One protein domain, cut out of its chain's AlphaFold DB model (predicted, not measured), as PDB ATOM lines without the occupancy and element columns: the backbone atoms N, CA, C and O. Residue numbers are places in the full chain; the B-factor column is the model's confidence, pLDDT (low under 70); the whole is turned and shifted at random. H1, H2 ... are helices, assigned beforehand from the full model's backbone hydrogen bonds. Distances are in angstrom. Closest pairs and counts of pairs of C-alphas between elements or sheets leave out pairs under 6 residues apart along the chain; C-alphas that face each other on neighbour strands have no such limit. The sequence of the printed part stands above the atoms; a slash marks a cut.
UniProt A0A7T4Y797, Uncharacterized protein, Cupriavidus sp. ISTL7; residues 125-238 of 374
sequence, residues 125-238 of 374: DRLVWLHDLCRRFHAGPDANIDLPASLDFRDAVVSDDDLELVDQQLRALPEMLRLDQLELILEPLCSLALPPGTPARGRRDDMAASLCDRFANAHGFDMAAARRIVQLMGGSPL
ATOM      1  N   ASP A 125     106.604 149.065 166.210       57.28
ATOM      2  CA  ASP A 125     107.801 149.210 167.055       57.28
ATOM      3  C   ASP A 125     108.371 147.849 167.495       57.28
ATOM      4  O   ASP A 125     109.547 147.739 167.825       57.28
ATOM      5  N   ARG A 126     107.552 146.793 167.446       62.75
ATOM      6  CA  ARG A 126     107.877 145.403 167.768       62.75
ATOM      7  C   ARG A 126     108.873 144.774 166.792       62.75
ATOM      8  O   ARG A 126     109.856 144.182 167.227       62.75
ATOM      9  N   LEU A 127     108.651 144.906 165.481       65.38
ATOM     10  CA  LEU A 127     109.568 144.348 164.474       65.38
ATOM     11  C   LEU A 127     110.820 145.197 164.317       65.38
ATOM     12  O   LEU A 127     111.899 144.649 164.123       65.38
ATOM     13  N   VAL A 128     110.685 146.518 164.459       66.25
ATOM     14  CA  VAL A 128     111.838 147.425 164.532       66.25
ATOM     15  C   VAL A 128     112.712 147.051 165.728       66.25
ATOM     16  O   VAL A 128     113.922 146.924 165.577       66.25
ATOM     17  N   TRP A 129     112.103 146.783 166.886       70.69
ATOM     18  CA  TRP A 129     112.816 146.303 168.065       70.69
ATOM     19  C   TRP A 129     113.499 144.953 167.819       70.69
ATOM     20  O   TRP A 129     114.672 144.822 168.147       70.69
ATOM     21  N   LEU A 130     112.822 143.977 167.200       72.06
ATOM     22  CA  LEU A 130     113.417 142.666 166.903       72.06
ATOM     23  C   LEU A 130     114.589 142.784 165.916       72.06
ATOM     24  O   LEU A 130     115.637 142.171 166.110       72.06
ATOM     25  N   HIS A 131     114.438 143.614 164.887       74.38
ATOM     26  CA  HIS A 131     115.497 143.934 163.935       74.38
ATOM     27  C   HIS A 131     116.698 144.599 164.632       74.38
ATOM     28  O   HIS A 131     117.843 144.185 164.440       74.38
ATOM     29  N   ASP A 132     116.457 145.603 165.479       71.56
ATOM     30  CA  ASP A 132     117.508 146.285 166.238       71.56
ATOM     31  C   ASP A 132     118.173 145.390 167.288       71.56
ATOM     32  O   ASP A 132     119.381 145.510 167.498       71.56
ATOM     33  N   LEU A 133     117.427 144.480 167.917       76.69
ATOM     34  CA  LEU A 133     117.962 143.463 168.819       76.69
ATOM     35  C   LEU A 133     118.973 142.582 168.080       76.69
ATOM     36  O   LEU A 133     120.114 142.459 168.522       76.69
ATOM     37  N   CYS A 134     118.585 142.038 166.922       75.94
ATOM     38  CA  CYS A 134     119.460 141.182 166.122       75.94
ATOM     39  C   CYS A 134     120.725 141.932 165.683       75.94
ATOM     40  O   CYS A 134     121.839 141.424 165.820       75.94
ATOM     41  N   ARG A 135     120.570 143.188 165.250       74.19
ATOM     42  CA  ARG A 135     121.690 144.070 164.898       74.19
ATOM     43  C   ARG A 135     122.625 144.342 166.081       74.19
ATOM     44  O   ARG A 135     123.834 144.445 165.897       74.19
ATOM     45  N   ARG A 136     122.095 144.478 167.300       71.31
ATOM     46  CA  ARG A 136     122.910 144.695 168.507       71.31
ATOM     47  C   ARG A 136     123.666 143.441 168.924       71.31
ATOM     48  O   ARG A 136     124.844 143.564 169.231       71.31
ATOM     49  N   PHE A 137     123.043 142.265 168.870       75.88
ATOM     50  CA  PHE A 137     123.748 141.000 169.110       75.88
ATOM     51  C   PHE A 137     124.832 140.726 168.068       75.88
ATOM     52  O   PHE A 137     125.873 140.171 168.407       75.88
ATOM     53  N   HIS A 138     124.635 141.180 166.830       72.75
ATOM     54  CA  HIS A 138     125.695 141.188 165.828       72.75
ATOM     55  C   HIS A 138     126.867 142.110 166.221       72.75
ATOM     56  O   HIS A 138     128.025 141.731 166.079       72.75
ATOM     57  N   ALA A 139     126.581 143.309 166.738       67.44
ATOM     58  CA  ALA A 139     127.608 144.280 167.128       67.44
ATOM     59  C   ALA A 139     128.345 143.925 168.436       67.44
ATOM     60  O   ALA A 139     129.469 144.385 168.642       67.44
ATOM     61  N   GLY A 140     127.735 143.132 169.322       64.06
ATOM     62  CA  GLY A 140     128.373 142.663 170.548       64.06
ATOM     63  C   GLY A 140     127.522 141.646 171.326       64.06
ATOM     64  O   GLY A 140     126.333 141.889 171.543       64.06
ATOM     65  N   PRO A 141     128.115 140.535 171.806       59.44
ATOM     66  CA  PRO A 141     127.390 139.473 172.510       59.44
ATOM     67  C   PRO A 141     126.929 139.867 173.928       59.44
ATOM     68  O   PRO A 141     126.007 139.263 174.462       59.44
ATOM     69  N   ASP A 142     127.506 140.901 174.542       56.12
ATOM     70  CA  ASP A 142     127.180 141.310 175.921       56.12
ATOM     71  C   ASP A 142     126.186 142.474 176.007       56.12
ATOM     72  O   ASP A 142     126.119 143.194 177.006       56.12
ATOM     73  N   ALA A 143     125.393 142.686 174.957       57.09
ATOM     74  CA  ALA A 143     124.359 143.705 174.990       57.09
ATOM     75  C   ALA A 143     123.264 143.305 175.997       57.09
ATOM     76  O   ALA A 143     122.444 142.431 175.725       57.09
ATOM     77  N   ASN A 144     123.253 143.955 177.163       56.50
ATOM     78  CA  ASN A 144     122.216 143.770 178.172       56.50
ATOM     79  C   ASN A 144     120.919 144.418 177.661       56.50
ATOM     80  O   ASN A 144     120.774 145.645 177.683       56.50
ATOM     81  N   ILE A 145     120.032 143.607 177.084       59.81
ATOM     82  CA  ILE A 145     118.806 144.066 176.432       59.81
ATOM     83  C   ILE A 145     117.651 143.217 176.943       59.81
ATOM     84  O   ILE A 145     117.534 142.049 176.591       59.81
ATOM     85  N   ASP A 146     116.776 143.832 177.728       53.75
ATOM     86  CA  ASP A 146     115.529 143.203 178.145       53.75
ATOM     87  C   ASP A 146     114.446 143.383 177.077       53.75
ATOM     88  O   ASP A 146     114.380 144.417 176.397       53.75
ATOM     89  N   LEU A 147     113.549 142.399 176.976       51.97
ATOM     90  CA  LEU A 147     112.283 142.562 176.269       51.97
ATOM     91  C   LEU A 147     111.469 143.657 176.985       51.97
ATOM     92  O   LEU A 147     111.115 143.489 178.155       51.97
ATOM     93  N   PRO A 148     111.140 144.784 176.327       52.25
ATOM     94  CA  PRO A 148     110.326 145.815 176.945       52.25
ATOM     95  C   PRO A 148     108.964 145.231 177.320       52.25
ATOM     96  O   PRO A 148     108.234 144.752 176.453       52.25
ATOM     97  N   ALA A 149     108.581 145.336 178.594       44.41
ATOM     98  CA  ALA A 149     107.310 144.811 179.107       44.41
ATOM     99  C   ALA A 149     106.060 145.348 178.370       44.41
ATOM    100  O   ALA A 149     104.967 144.803 178.509       44.41
ATOM    101  N   SER A 150     106.204 146.423 177.590       40.25
ATOM    102  CA  SER A 150     105.155 147.035 176.773       40.25
ATOM    103  C   SER A 150     104.949 146.395 175.391       40.25
ATOM    104  O   SER A 150     103.981 146.748 174.714       40.25
ATOM    105  N   LEU A 151     105.835 145.504 174.926       50.16
ATOM    106  CA  LEU A 151     105.762 144.913 173.584       50.16
ATOM    107  C   LEU A 151     105.105 143.524 173.613       50.16
ATOM    108  O   LEU A 151     105.760 142.513 173.827       50.16
ATOM    109  N   ASP A 152     103.794 143.471 173.354       60.06
ATOM    110  CA  ASP A 152     103.056 142.210 173.168       60.06
ATOM    111  C   ASP A 152     102.990 141.809 171.685       60.06
ATOM    112  O   ASP A 152     102.205 142.366 170.922       60.06
ATOM    113  N   PHE A 153     103.782 140.825 171.264       61.91
ATOM    114  CA  PHE A 153     103.876 140.388 169.863       61.91
ATOM    115  C   PHE A 153     102.654 139.598 169.361       61.91
ATOM    116  O   PHE A 153     102.491 139.439 168.150       61.91
ATOM    117  N   ARG A 154     101.738 139.190 170.252       59.81
ATOM    118  CA  ARG A 154     100.540 138.402 169.899       59.81
ATOM    119  C   ARG A 154      99.531 139.155 169.044       59.81
ATOM    120  O   ARG A 154      98.730 138.537 168.356       59.81
ATOM    121  N   ASP A 155      99.585 140.482 169.060       50.75
ATOM    122  CA  ASP A 155      98.705 141.342 168.263       50.75
ATOM    123  C   ASP A 155      99.431 141.996 167.069       50.75
ATOM    124  O   ASP A 155      98.872 142.894 166.430       50.75
ATOM    125  N   ALA A 156     100.689 141.620 166.807       56.56
ATOM    126  CA  ALA A 156     101.459 142.149 165.683       56.56
ATOM    127  C   ALA A 156     100.936 141.549 164.368       56.56
ATOM    128  O   ALA A 156     100.786 140.333 164.240       56.56
ATOM    129  N   VAL A 157     100.637 142.413 163.397       53.00
ATOM    130  CA  VAL A 157     100.224 142.005 162.048       53.00
ATOM    131  C   VAL A 157     101.402 142.263 161.130       53.00
ATOM    132  O   VAL A 157     101.779 143.413 160.932       53.00
ATOM    133  N   VAL A 158     101.971 141.188 160.593       60.97
ATOM    134  CA  VAL A 158     103.261 141.214 159.899       60.97
ATOM    135  C   VAL A 158     103.109 140.650 158.489       60.97
ATOM    136  O   VAL A 158     102.394 139.661 158.295       60.97
ATOM    137  N   SER A 159     103.736 141.294 157.501       57.41
ATOM    138  CA  SER A 159     103.781 140.810 156.115       57.41
ATOM    139  C   SER A 159     104.969 139.864 155.871       57.41
ATOM    140  O   SER A 159     105.849 139.732 156.717       57.41
ATOM    141  N   ASP A 160     104.998 139.176 154.723       62.19
ATOM    142  CA  ASP A 160     106.147 138.324 154.366       62.19
ATOM    143  C   ASP A 160     107.424 139.153 154.142       62.19
ATOM    144  O   ASP A 160     108.487 138.772 154.624       62.19
ATOM    145  N   ASP A 161     107.297 140.324 153.506       62.09
ATOM    146  CA  ASP A 161     108.409 141.249 153.249       62.09
ATOM    147  C   ASP A 161     109.046 141.746 154.562       62.09
ATOM    148  O   ASP A 161     110.268 141.855 154.676       62.09
ATOM    149  N   ASP A 162     108.225 142.002 155.589       65.94
ATOM    150  CA  ASP A 162     108.714 142.403 156.912       65.94
ATOM    151  C   ASP A 162     109.532 141.281 157.576       65.94
ATOM    152  O   ASP A 162     110.556 141.535 158.214       65.94
ATOM    153  N   LEU A 163     109.099 140.024 157.423       73.06
ATOM    154  CA  LEU A 163     109.820 138.865 157.951       73.06
ATOM    155  C   LEU A 163     111.092 138.565 157.164       73.06
ATOM    156  O   LEU A 163     112.058 138.098 157.758       73.06
ATOM    157  N   GLU A 164     111.129 138.851 155.863       76.94
ATOM    158  CA  GLU A 164     112.345 138.719 155.059       76.94
ATOM    159  C   GLU A 164     113.468 139.632 155.576       76.94
ATOM    160  O   GLU A 164     114.625 139.220 155.647       76.94
ATOM    161  N   LEU A 165     113.133 140.845 156.020       72.62
ATOM    162  CA  LEU A 165     114.107 141.766 156.610       72.62
ATOM    163  C   LEU A 165     114.634 141.269 157.958       72.62
ATOM    164  O   LEU A 165     115.831 141.374 158.234       72.62
ATOM    165  N   VAL A 166     113.757 140.706 158.791       80.31
ATOM    166  CA  VAL A 166     114.172 140.075 160.051       80.31
ATOM    167  C   VAL A 166     115.044 138.850 159.765       80.31
ATOM    168  O   VAL A 166     116.092 138.706 160.386       80.31
ATOM    169  N   ASP A 167     114.680 138.009 158.793       84.94
ATOM    170  CA  ASP A 167     115.452 136.828 158.375       84.94
ATOM    171  C   ASP A 167     116.879 137.208 157.948       84.94
ATOM    172  O   ASP A 167     117.851 136.604 158.404       84.94
ATOM    173  N   GLN A 168     117.038 138.277 157.162       81.19
ATOM    174  CA  GLN A 168     118.362 138.787 156.786       81.19
ATOM    175  C   GLN A 168     119.227 139.134 158.009       81.19
ATOM    176  O   GLN A 168     120.408 138.785 158.034       81.19
ATOM    177  N   GLN A 169     118.650 139.755 159.043       78.94
ATOM    178  CA  GLN A 169     119.379 140.043 160.284       78.94
ATOM    179  C   GLN A 169     119.658 138.780 161.102       78.94
ATOM    180  O   GLN A 169     120.748 138.638 161.653       78.94
ATOM    181  N   LEU A 170     118.718 137.831 161.152       84.25
ATOM    182  CA  LEU A 170     118.922 136.562 161.851       84.25
ATOM    183  C   LEU A 170     120.076 135.760 161.257       84.25
ATOM    184  O   LEU A 170     120.791 135.080 161.993       84.25
ATOM    185  N   ARG A 171     120.273 135.801 159.938       82.50
ATOM    186  CA  ARG A 171     121.398 135.123 159.273       82.50
ATOM    187  C   ARG A 171     122.752 135.718 159.652       82.50
ATOM    188  O   ARG A 171     123.739 134.996 159.633       82.50
ATOM    189  N   ALA A 172     122.788 136.997 160.023       80.75
ATOM    190  CA  ALA A 172     123.999 137.696 160.448       80.75
ATOM    191  C   ALA A 172     124.306 137.551 161.952       80.75
ATOM    192  O   ALA A 172     125.307 138.097 162.424       80.75
ATOM    193  N   LEU A 173     123.462 136.850 162.717       82.75
ATOM    194  CA  LEU A 173     123.723 136.584 164.131       82.75
ATOM    195  C   LEU A 173     124.992 135.736 164.323       82.75
ATOM    196  O   LEU A 173     125.298 134.907 163.462       82.75
ATOM    197  N   PRO A 174     125.701 135.900 165.455       78.94
ATOM    198  CA  PRO A 174     126.817 135.033 165.816       78.94
ATOM    199  C   PRO A 174     126.426 133.551 165.782       78.94
ATOM    200  O   PRO A 174     125.289 133.195 166.094       78.94
ATOM    201  N   GLU A 175     127.381 132.679 165.448       78.88
ATOM    202  CA  GLU A 175     127.146 131.227 165.413       78.88
ATOM    203  C   GLU A 175     126.747 130.668 166.785       78.88
ATOM    204  O   GLU A 175     125.905 129.777 166.871       78.88
ATOM    205  N   MET A 176     127.316 131.225 167.857       82.38
ATOM    206  CA  MET A 176     127.064 130.804 169.232       82.38
ATOM    207  C   MET A 176     126.181 131.833 169.946       82.38
ATOM    208  O   MET A 176     126.670 132.837 170.465       82.38
ATOM    209  N   LEU A 177     124.870 131.584 169.951       82.25
ATOM    210  CA  LEU A 177     123.894 132.364 170.715       82.25
ATOM    211  C   LEU A 177     123.693 131.733 172.087       82.25
ATOM    212  O   LEU A 177     123.355 130.557 172.190       82.25
ATOM    213  N   ARG A 178     123.822 132.525 173.149       84.75
ATOM    214  CA  ARG A 178     123.447 132.063 174.488       84.75
ATOM    215  C   ARG A 178     121.931 131.835 174.571       84.75
ATOM    216  O   ARG A 178     121.159 132.418 173.807       84.75
ATOM    217  N   LEU A 179     121.495 131.016 175.530       83.12
ATOM    218  CA  LEU A 179     120.076 130.686 175.698       83.12
ATOM    219  C   LEU A 179     119.210 131.936 175.926       83.12
ATOM    220  O   LEU A 179     118.182 132.079 175.277       83.12
ATOM    221  N   ASP A 180     119.646 132.869 176.773       81.12
ATOM    222  CA  ASP A 180     118.953 134.139 177.033       81.12
ATOM    223  C   ASP A 180     118.724 134.948 175.747       81.12
ATOM    224  O   ASP A 180     117.631 135.453 175.501       81.12
ATOM    225  N   GLN A 181     119.735 135.008 174.881       81.44
ATOM    226  CA  GLN A 181     119.662 135.712 173.600       81.44
ATOM    227  C   GLN A 181     118.722 135.009 172.619       81.44
ATOM    228  O   GLN A 181     117.945 135.668 171.926       81.44
ATOM    229  N   LEU A 182     118.775 133.676 172.571       87.88
ATOM    230  CA  LEU A 182     117.869 132.876 171.756       87.88
ATOM    231  C   LEU A 182     116.414 133.087 172.196       87.88
ATOM    232  O   LEU A 182     115.548 133.290 171.349       87.88
ATOM    233  N   GLU A 183     116.142 133.081 173.502       84.81
ATOM    234  CA  GLU A 183     114.800 133.312 174.046       84.81
ATOM    235  C   GLU A 183     114.262 134.698 173.684       84.81
ATOM    236  O   GLU A 183     113.126 134.804 173.219       84.81
ATOM    237  N   LEU A 184     115.092 135.739 173.816       79.94
ATOM    238  CA  LEU A 184     114.736 137.119 173.467       79.94
ATOM    239  C   LEU A 184     114.350 137.294 171.992       79.94
ATOM    240  O   LEU A 184     113.647 138.246 171.659       79.94
ATOM    241  N   ILE A 185     114.788 136.388 171.113       84.94
ATOM    242  CA  ILE A 185     114.423 136.370 169.693       84.94
ATOM    243  C   ILE A 185     113.213 135.458 169.449       84.94
ATOM    244  O   ILE A 185     112.265 135.853 168.765       84.94
ATOM    245  N   LEU A 186     113.231 134.236 169.995       85.62
ATOM    246  CA  LEU A 186     112.193 133.229 169.765       85.62
ATOM    247  C   LEU A 186     110.843 133.633 170.358       85.62
ATOM    248  O   LEU A 186     109.820 133.395 169.722       85.62
ATOM    249  N   GLU A 187     110.812 134.243 171.544       81.62
ATOM    250  CA  GLU A 187     109.560 134.648 172.189       81.62
ATOM    251  C   GLU A 187     108.752 135.633 171.319       81.62
ATOM    252  O   GLU A 187     107.594 135.329 171.010       81.62
ATOM    253  N   PRO A 188     109.331 136.745 170.826       75.62
ATOM    254  CA  PRO A 188     108.697 137.612 169.837       75.62
ATOM    255  C   PRO A 188     108.285 136.896 168.553       75.62
ATOM    256  O   PRO A 188     107.139 137.017 168.118       75.62
ATOM    257  N   LEU A 189     109.215 136.149 167.951       83.62
ATOM    258  CA  LEU A 189     109.045 135.544 166.632       83.62
ATOM    259  C   LEU A 189     107.917 134.507 166.638       83.62
ATOM    260  O   LEU A 189     107.061 134.504 165.752       83.62
ATOM    261  N   CYS A 190     107.881 133.654 167.661       82.75
ATOM    262  CA  CYS A 190     106.883 132.601 167.806       82.75
ATOM    263  C   CYS A 190     105.535 133.100 168.334       82.75
ATOM    264  O   CYS A 190     104.526 132.417 168.161       82.75
ATOM    265  N   SER A 191     105.497 134.300 168.915       72.88
ATOM    266  CA  SER A 191     104.259 134.942 169.363       72.88
ATOM    267  C   SER A 191     103.511 135.680 168.252       72.88
ATOM    268  O   SER A 191     102.365 136.066 168.471       72.88
ATOM    269  N   LEU A 192     104.109 135.881 167.072       72.00
ATOM    270  CA  LEU A 192     103.466 136.591 165.963       72.00
ATOM    271  C   LEU A 192     102.154 135.914 165.540       72.00
ATOM    272  O   LEU A 192     102.115 134.723 165.219       72.00
ATOM    273  N   ALA A 193     101.072 136.691 165.464       64.94
ATOM    274  CA  ALA A 193      99.767 136.203 165.023       64.94
ATOM    275  C   ALA A 193      99.700 136.036 163.497       64.94
ATOM    276  O   ALA A 193      99.047 136.803 162.786       64.94
ATOM    277  N   LEU A 194     100.356 134.989 162.994       64.88
ATOM    278  CA  LEU A 194     100.381 134.642 161.575       64.88
ATOM    279  C   LEU A 194      99.318 133.575 161.247       64.88
ATOM    280  O   LEU A 194      99.317 132.486 161.839       64.88
ATOM    281  N   PRO A 195      98.402 133.835 160.293       57.34
ATOM    282  CA  PRO A 195      97.389 132.859 159.909       57.34
ATOM    283  C   PRO A 195      98.004 131.560 159.351       57.34
ATOM    284  O   PRO A 195      99.046 131.604 158.686       57.34
ATOM    285  N   PRO A 196      97.373 130.391 159.587       63.06
ATOM    286  CA  PRO A 196      97.818 129.122 159.011       63.06
ATOM    287  C   PRO A 196      97.834 129.173 157.477       63.06
ATOM    288  O   PRO A 196      96.959 129.784 156.867       63.06
ATOM    289  N   GLY A 197      98.825 128.522 156.861       64.75
ATOM    290  CA  GLY A 197      98.942 128.412 155.400       64.75
ATOM    291  C   GLY A 197      99.401 129.684 154.678       64.75
ATOM    292  O   GLY A 197      99.310 129.747 153.455       64.75
ATOM    293  N   THR A 198      99.877 130.700 155.404       63.75
ATOM    294  CA  THR A 198     100.460 131.908 154.799       63.75
ATOM    295  C   THR A 198     101.969 131.744 154.573       63.75
ATOM    296  O   THR A 198     102.625 131.115 155.407       63.75
ATOM    297  N   PRO A 199     102.544 132.338 153.506       69.31
ATOM    298  CA  PRO A 199     103.997 132.352 153.290       69.31
ATOM    299  C   PRO A 199     104.762 132.920 154.491       69.31
ATOM    300  O   PRO A 199     105.713 132.303 154.956       69.31
ATOM    301  N   ALA A 200     104.243 134.004 155.078       68.38
ATOM    302  CA  ALA A 200     104.790 134.622 156.282       68.38
ATOM    303  C   ALA A 200     104.902 133.632 157.455       68.38
ATOM    304  O   ALA A 200     105.913 133.598 158.153       68.38
ATOM    305  N   ARG A 201     103.890 132.776 157.670       73.56
ATOM    306  CA  ARG A 201     103.958 131.745 158.715       73.56
ATOM    307  C   ARG A 201     105.035 130.705 158.424       73.56
ATOM    308  O   ARG A 201     105.758 130.356 159.350       73.56
ATOM    309  N   GLY A 202     105.135 130.247 157.174       80.94
ATOM    310  CA  GLY A 202     106.186 129.319 156.747       80.94
ATOM    311  C   GLY A 202     107.575 129.897 157.002       80.94
ATOM    312  O   GLY A 202     108.368 129.286 157.706       80.94
ATOM    313  N   ARG A 203     107.816 131.138 156.571       83.44
ATOM    314  CA  ARG A 203     109.085 131.837 156.803       83.44
ATOM    315  C   ARG A 203     109.410 131.995 158.287       83.44
ATOM    316  O   ARG A 203     110.530 131.720 158.698       83.44
ATOM    317  N   ARG A 204     108.433 132.402 159.105       86.56
ATOM    318  CA  ARG A 204     108.595 132.493 160.564       86.56
ATOM    319  C   ARG A 204     108.996 131.145 161.161       86.56
ATOM    320  O   ARG A 204     109.897 131.097 161.995       86.56
ATOM    321  N   ASP A 205     108.316 130.074 160.753       88.94
ATOM    322  CA  ASP A 205     108.597 128.711 161.206       88.94
ATOM    323  C   ASP A 205     110.015 128.267 160.786       88.94
ATOM    324  O   ASP A 205     110.751 127.746 161.621       88.94
ATOM    325  N   ASP A 206     110.437 128.565 159.553       91.00
ATOM    326  CA  ASP A 206     111.783 128.271 159.039       91.00
ATOM    327  C   ASP A 206     112.875 129.057 159.784       91.00
ATOM    328  O   ASP A 206     113.909 128.501 160.160       91.00
ATOM    329  N   MET A 207     112.637 130.345 160.058       91.56
ATOM    330  CA  MET A 207     113.534 131.194 160.850       91.56
ATOM    331  C   MET A 207     113.711 130.635 162.267       91.56
ATOM    332  O   MET A 207     114.836 130.509 162.753       91.56
ATOM    333  N   ALA A 208     112.606 130.273 162.923       92.25
ATOM    334  CA  ALA A 208     112.624 129.724 164.273       92.25
ATOM    335  C   ALA A 208     113.337 128.359 164.318       92.25
ATOM    336  O   ALA A 208     114.185 128.134 165.185       92.25
ATOM    337  N   ALA A 209     113.070 127.483 163.344       92.50
ATOM    338  CA  ALA A 209     113.760 126.206 163.189       92.50
ATOM    339  C   ALA A 209     115.272 126.391 162.970       92.50
ATOM    340  O   ALA A 209     116.072 125.750 163.649       92.50
ATOM    341  N   SER A 210     115.669 127.315 162.091       92.38
ATOM    342  CA  SER A 210     117.076 127.629 161.806       92.38
ATOM    343  C   SER A 210     117.831 128.161 163.029       92.38
ATOM    344  O   SER A 210     119.005 127.838 163.227       92.38
ATOM    345  N   LEU A 211     117.183 128.975 163.867       92.75
ATOM    346  CA  LEU A 211     117.774 129.455 165.119       92.75
ATOM    347  C   LEU A 211     117.990 128.317 166.120       92.75
ATOM    348  O   LEU A 211     119.064 128.216 166.712       92.75
ATOM    349  N   CYS A 212     116.997 127.438 166.271       93.19
ATOM    350  CA  CYS A 212     117.105 126.276 167.151       93.19
ATOM    351  C   CYS A 212     118.204 125.309 166.682       93.19
ATOM    352  O   CYS A 212     118.945 124.784 167.509       93.19
ATOM    353  N   ASP A 213     118.346 125.105 165.370       93.56
ATOM    354  CA  ASP A 213     119.396 124.260 164.792       93.56
ATOM    355  C   ASP A 213     120.797 124.820 165.050       93.56
ATOM    356  O   ASP A 213     121.703 124.078 165.430       93.56
ATOM    357  N   ARG A 214     120.982 126.135 164.885       91.50
ATOM    358  CA  ARG A 214     122.256 126.794 165.209       91.50
ATOM    359  C   ARG A 214     122.615 126.627 166.681       91.50
ATOM    360  O   ARG A 214     123.739 126.242 166.987       91.50
ATOM    361  N   PHE A 215     121.646 126.823 167.576       92.94
ATOM    362  CA  PHE A 215     121.843 126.582 169.003       92.94
ATOM    363  C   PHE A 215     122.224 125.120 169.291       92.94
ATOM    364  O   PHE A 215     123.213 124.860 169.966       92.94
ATOM    365  N   ALA A 216     121.498 124.153 168.731       92.38
ATOM    366  CA  ALA A 216     121.789 122.731 168.917       92.38
ATOM    367  C   ALA A 216     123.195 122.327 168.447       92.38
ATOM    368  O   ALA A 216     123.836 121.487 169.072       92.38
ATOM    369  N   ASN A 217     123.685 122.930 167.362       92.25
ATOM    370  CA  ASN A 217     125.025 122.656 166.840       92.25
ATOM    371  C   ASN A 217     126.139 123.269 167.700       92.25
ATOM    372  O   ASN A 217     127.240 122.726 167.748       92.25
ATOM    373  N   ALA A 218     125.869 124.397 168.360       90.31
ATOM    374  CA  ALA A 218     126.859 125.116 169.157       90.31
ATOM    375  C   ALA A 218     126.899 124.676 170.633       90.31
ATOM    376  O   ALA A 218     127.883 124.940 171.327       90.31
ATOM    377  N   HIS A 219     125.850 124.011 171.128       89.56
ATOM    378  CA  HIS A 219     125.681 123.707 172.548       89.56
ATOM    379  C   HIS A 219     125.514 122.208 172.826       89.56
ATOM    380  O   HIS A 219     124.790 121.489 172.139       89.56
ATOM    381  N   GLY A 220     126.145 121.740 173.908       88.38
ATOM    382  CA  GLY A 220     125.855 120.421 174.474       88.38
ATOM    383  C   GLY A 220     124.410 120.327 174.973       88.38
ATOM    384  O   GLY A 220     123.777 121.347 175.245       88.38
ATOM    385  N   PHE A 221     123.884 119.105 175.084       87.25
ATOM    386  CA  PHE A 221     122.503 118.901 175.511       87.25
ATOM    387  C   PHE A 221     122.257 119.397 176.941       87.25
ATOM    388  O   PHE A 221     122.951 118.997 177.874       87.25
ATOM    389  N   ASP A 222     121.222 120.221 177.101       86.50
ATOM    390  CA  ASP A 222     120.680 120.632 178.392       86.50
ATOM    391  C   ASP A 222     119.152 120.529 178.360       86.50
ATOM    392  O   ASP A 222     118.477 121.141 177.527       86.50
ATOM    393  N   MET A 223     118.595 119.768 179.302       84.12
ATOM    394  CA  MET A 223     117.158 119.530 179.391       84.12
ATOM    395  C   MET A 223     116.377 120.806 179.741       84.12
ATOM    396  O   MET A 223     115.243 120.979 179.286       84.12
ATOM    397  N   ALA A 224     116.961 121.709 180.538       84.19
ATOM    398  CA  ALA A 224     116.297 122.960 180.897       84.19
ATOM    399  C   ALA A 224     116.158 123.871 179.668       84.19
ATOM    400  O   ALA A 224     115.045 124.318 179.366       84.19
ATOM    401  N   ALA A 225     117.249 124.054 178.915       87.31
ATOM    402  CA  ALA A 225     117.243 124.736 177.623       87.31
ATOM    403  C   ALA A 225     116.263 124.083 176.634       87.31
ATOM    404  O   ALA A 225     115.403 124.766 176.076       87.31
ATOM    405  N   ALA A 226     116.323 122.757 176.474       87.31
ATOM    406  CA  ALA A 226     115.447 121.993 175.586       87.31
ATOM    407  C   ALA A 226     113.962 122.262 175.859       87.31
ATOM    408  O   ALA A 226     113.211 122.640 174.957       87.31
ATOM    409  N   ARG A 227     113.538 122.123 177.120       83.75
ATOM    410  CA  ARG A 227     112.152 122.373 177.529       83.75
ATOM    411  C   ARG A 227     111.744 123.817 177.257       83.75
ATOM    412  O   ARG A 227     110.628 124.056 176.797       83.75
ATOM    413  N   ARG A 228     112.614 124.776 177.568       84.75
ATOM    414  CA  ARG A 228     112.311 126.197 177.409       84.75
ATOM    415  C   ARG A 228     112.149 126.578 175.938       84.75
ATOM    416  O   ARG A 228     111.139 127.187 175.591       84.75
ATOM    417  N   ILE A 229     113.053 126.128 175.072       88.31
ATOM    418  CA  ILE A 229     112.962 126.329 173.619       88.31
ATOM    419  C   ILE A 229     111.681 125.685 173.070       88.31
ATOM    420  O   ILE A 229     110.925 126.329 172.346       88.31
ATOM    421  N   VAL A 230     111.364 124.453 173.480       86.19
ATOM    422  CA  VAL A 230     110.129 123.754 173.081       86.19
ATOM    423  C   VAL A 230     108.865 124.518 173.484       86.19
ATOM    424  O   VAL A 230     107.921 124.613 172.696       86.19
ATOM    425  N   GLN A 231     108.840 125.095 174.687       81.62
ATOM    426  CA  GLN A 231     107.724 125.926 175.144       81.62
ATOM    427  C   GLN A 231     107.553 127.183 174.285       81.62
ATOM    428  O   GLN A 231     106.423 127.520 173.937       81.62
ATOM    429  N   LEU A 232     108.656 127.844 173.923       81.25
ATOM    430  CA  LEU A 232     108.635 129.039 173.075       81.25
ATOM    431  C   LEU A 232     108.202 128.729 171.641       81.25
ATOM    432  O   LEU A 232     107.435 129.485 171.054       81.25
ATOM    433  N   MET A 233     108.638 127.594 171.095       81.81
ATOM    434  CA  MET A 233     108.279 127.171 169.741       81.81
ATOM    435  C   MET A 233     106.778 126.899 169.580       81.81
ATOM    436  O   MET A 233     106.270 126.951 168.464       81.81
ATOM    437  N   GLY A 234     106.041 126.608 170.662       73.75
ATOM    438  CA  GLY A 234     104.573 126.556 170.637       73.75
ATOM    439  C   GLY A 234     103.977 125.564 169.625       73.75
ATOM    440  O   GLY A 234     102.850 125.747 169.169       73.75
ATOM    441  N   GLY A 235     104.730 124.524 169.247       71.06
ATOM    442  CA  GLY A 235     104.334 123.550 168.226       71.06
ATOM    443  C   GLY A 235     104.733 123.900 166.789       71.06
ATOM    444  O   GLY A 235     104.273 123.217 165.873       71.06
ATOM    445  N   SER A 236     105.571 124.918 166.578       78.62
ATOM    446  CA  SER A 236     106.240 125.152 165.295       78.62
ATOM    447  C   SER A 236     107.114 123.953 164.884       78.62
ATOM    448  O   SER A 236     107.605 123.222 165.754       78.62
ATOM    449  N   PRO A 237     107.304 123.727 163.570       83.81
ATOM    450  CA  PRO A 237     108.180 122.680 163.059       83.81
ATOM    451  C   PRO A 237     109.588 122.777 163.648       83.81
ATOM    452  O   PRO A 237     110.150 123.864 163.772       83.81
ATOM    453  N   LEU A 238     110.160 121.626 163.996       86.50
ATOM    454  CA  LEU A 238     111.538 121.542 164.466       86.50
ATOM    455  C   LEU A 238     112.491 121.354 163.289       86.50
ATOM    456  O   LEU A 238     112.253 120.476 162.447       86.50
TER     457      LEU A 238
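AT A GLANCE: This is residues 125 to 238 of the 374 residues of an uncharacterized protein of Cupriavidus sp. ISTL7 (UniProt A0A7T4Y797). Look for a bundle of five roughly aligned helices: H1, H2, H4 and H3 make a ring of four, and H5 packs on H3. H1, H2 and H4 run one way and H3 and H5 the other, while residues 140 to 159 run back from the end of H1 to the start of H2. The printed part has 114 residues with five named helices in the order H1 H2 H3 H4 H5 and no named strand: the class is all helix. It is compact, with a radius of gyration of the C-alphas of 13.2 A and spans of 34 by 28 by 25 A.

IN THESE COORDINATES: Find C-alpha 125 at (107.801, 149.210, 167.055); from there H1, residues 125 to 139, runs 20.4 A. Next come H2, residues 160 to 171, 16.3 A, and H3, residues 179 to 191, 17.6 A. H4, residues 199 to 218, begins at C-alpha (103.997, 132.352, 153.290) and is the longest at 28.8 A. H5, residues 223 to 233, covers 15.2 A and ends at C-alpha (108.279, 127.171, 169.741).

HOW THE PARTS SIT: Start at the hub, H3. It touches H1 at Ile 185 and Leu 130, closest C-alphas 7.0 A apart, with residues 185 to 188 alone. H3 and H4 form a helical hairpin, at a shallow tilt of 14 degrees, opposite ways; the C-alphas of Leu 186 and Ala 208 are closest, 6.5 A. H3 touches H5 at Glu 187 and Leu 232, closest C-alphas 5.8 A apart. H2 touches H1, closest C-alphas His 131 and Val 166 at 5.6 A, and H4, closest C-alphas Asp 160 and Ala 200 at 4.4 A. H2 and H3 are apart, as are H1 and H4. Every O i to N i+4 pair is within hydrogen-bond range in H1, H2, H4 and H5; in H3 8 of 9 are.

THE WHOLE: The C-alphas of Asp 142 and Gly 197, the two farthest apart, are 37.2 A apart. The printed part has no cut; the link from H1 to H2 is long. Look for pLDDT under 70 at residues 125 to 128, 139 to 162 and 193 to 200.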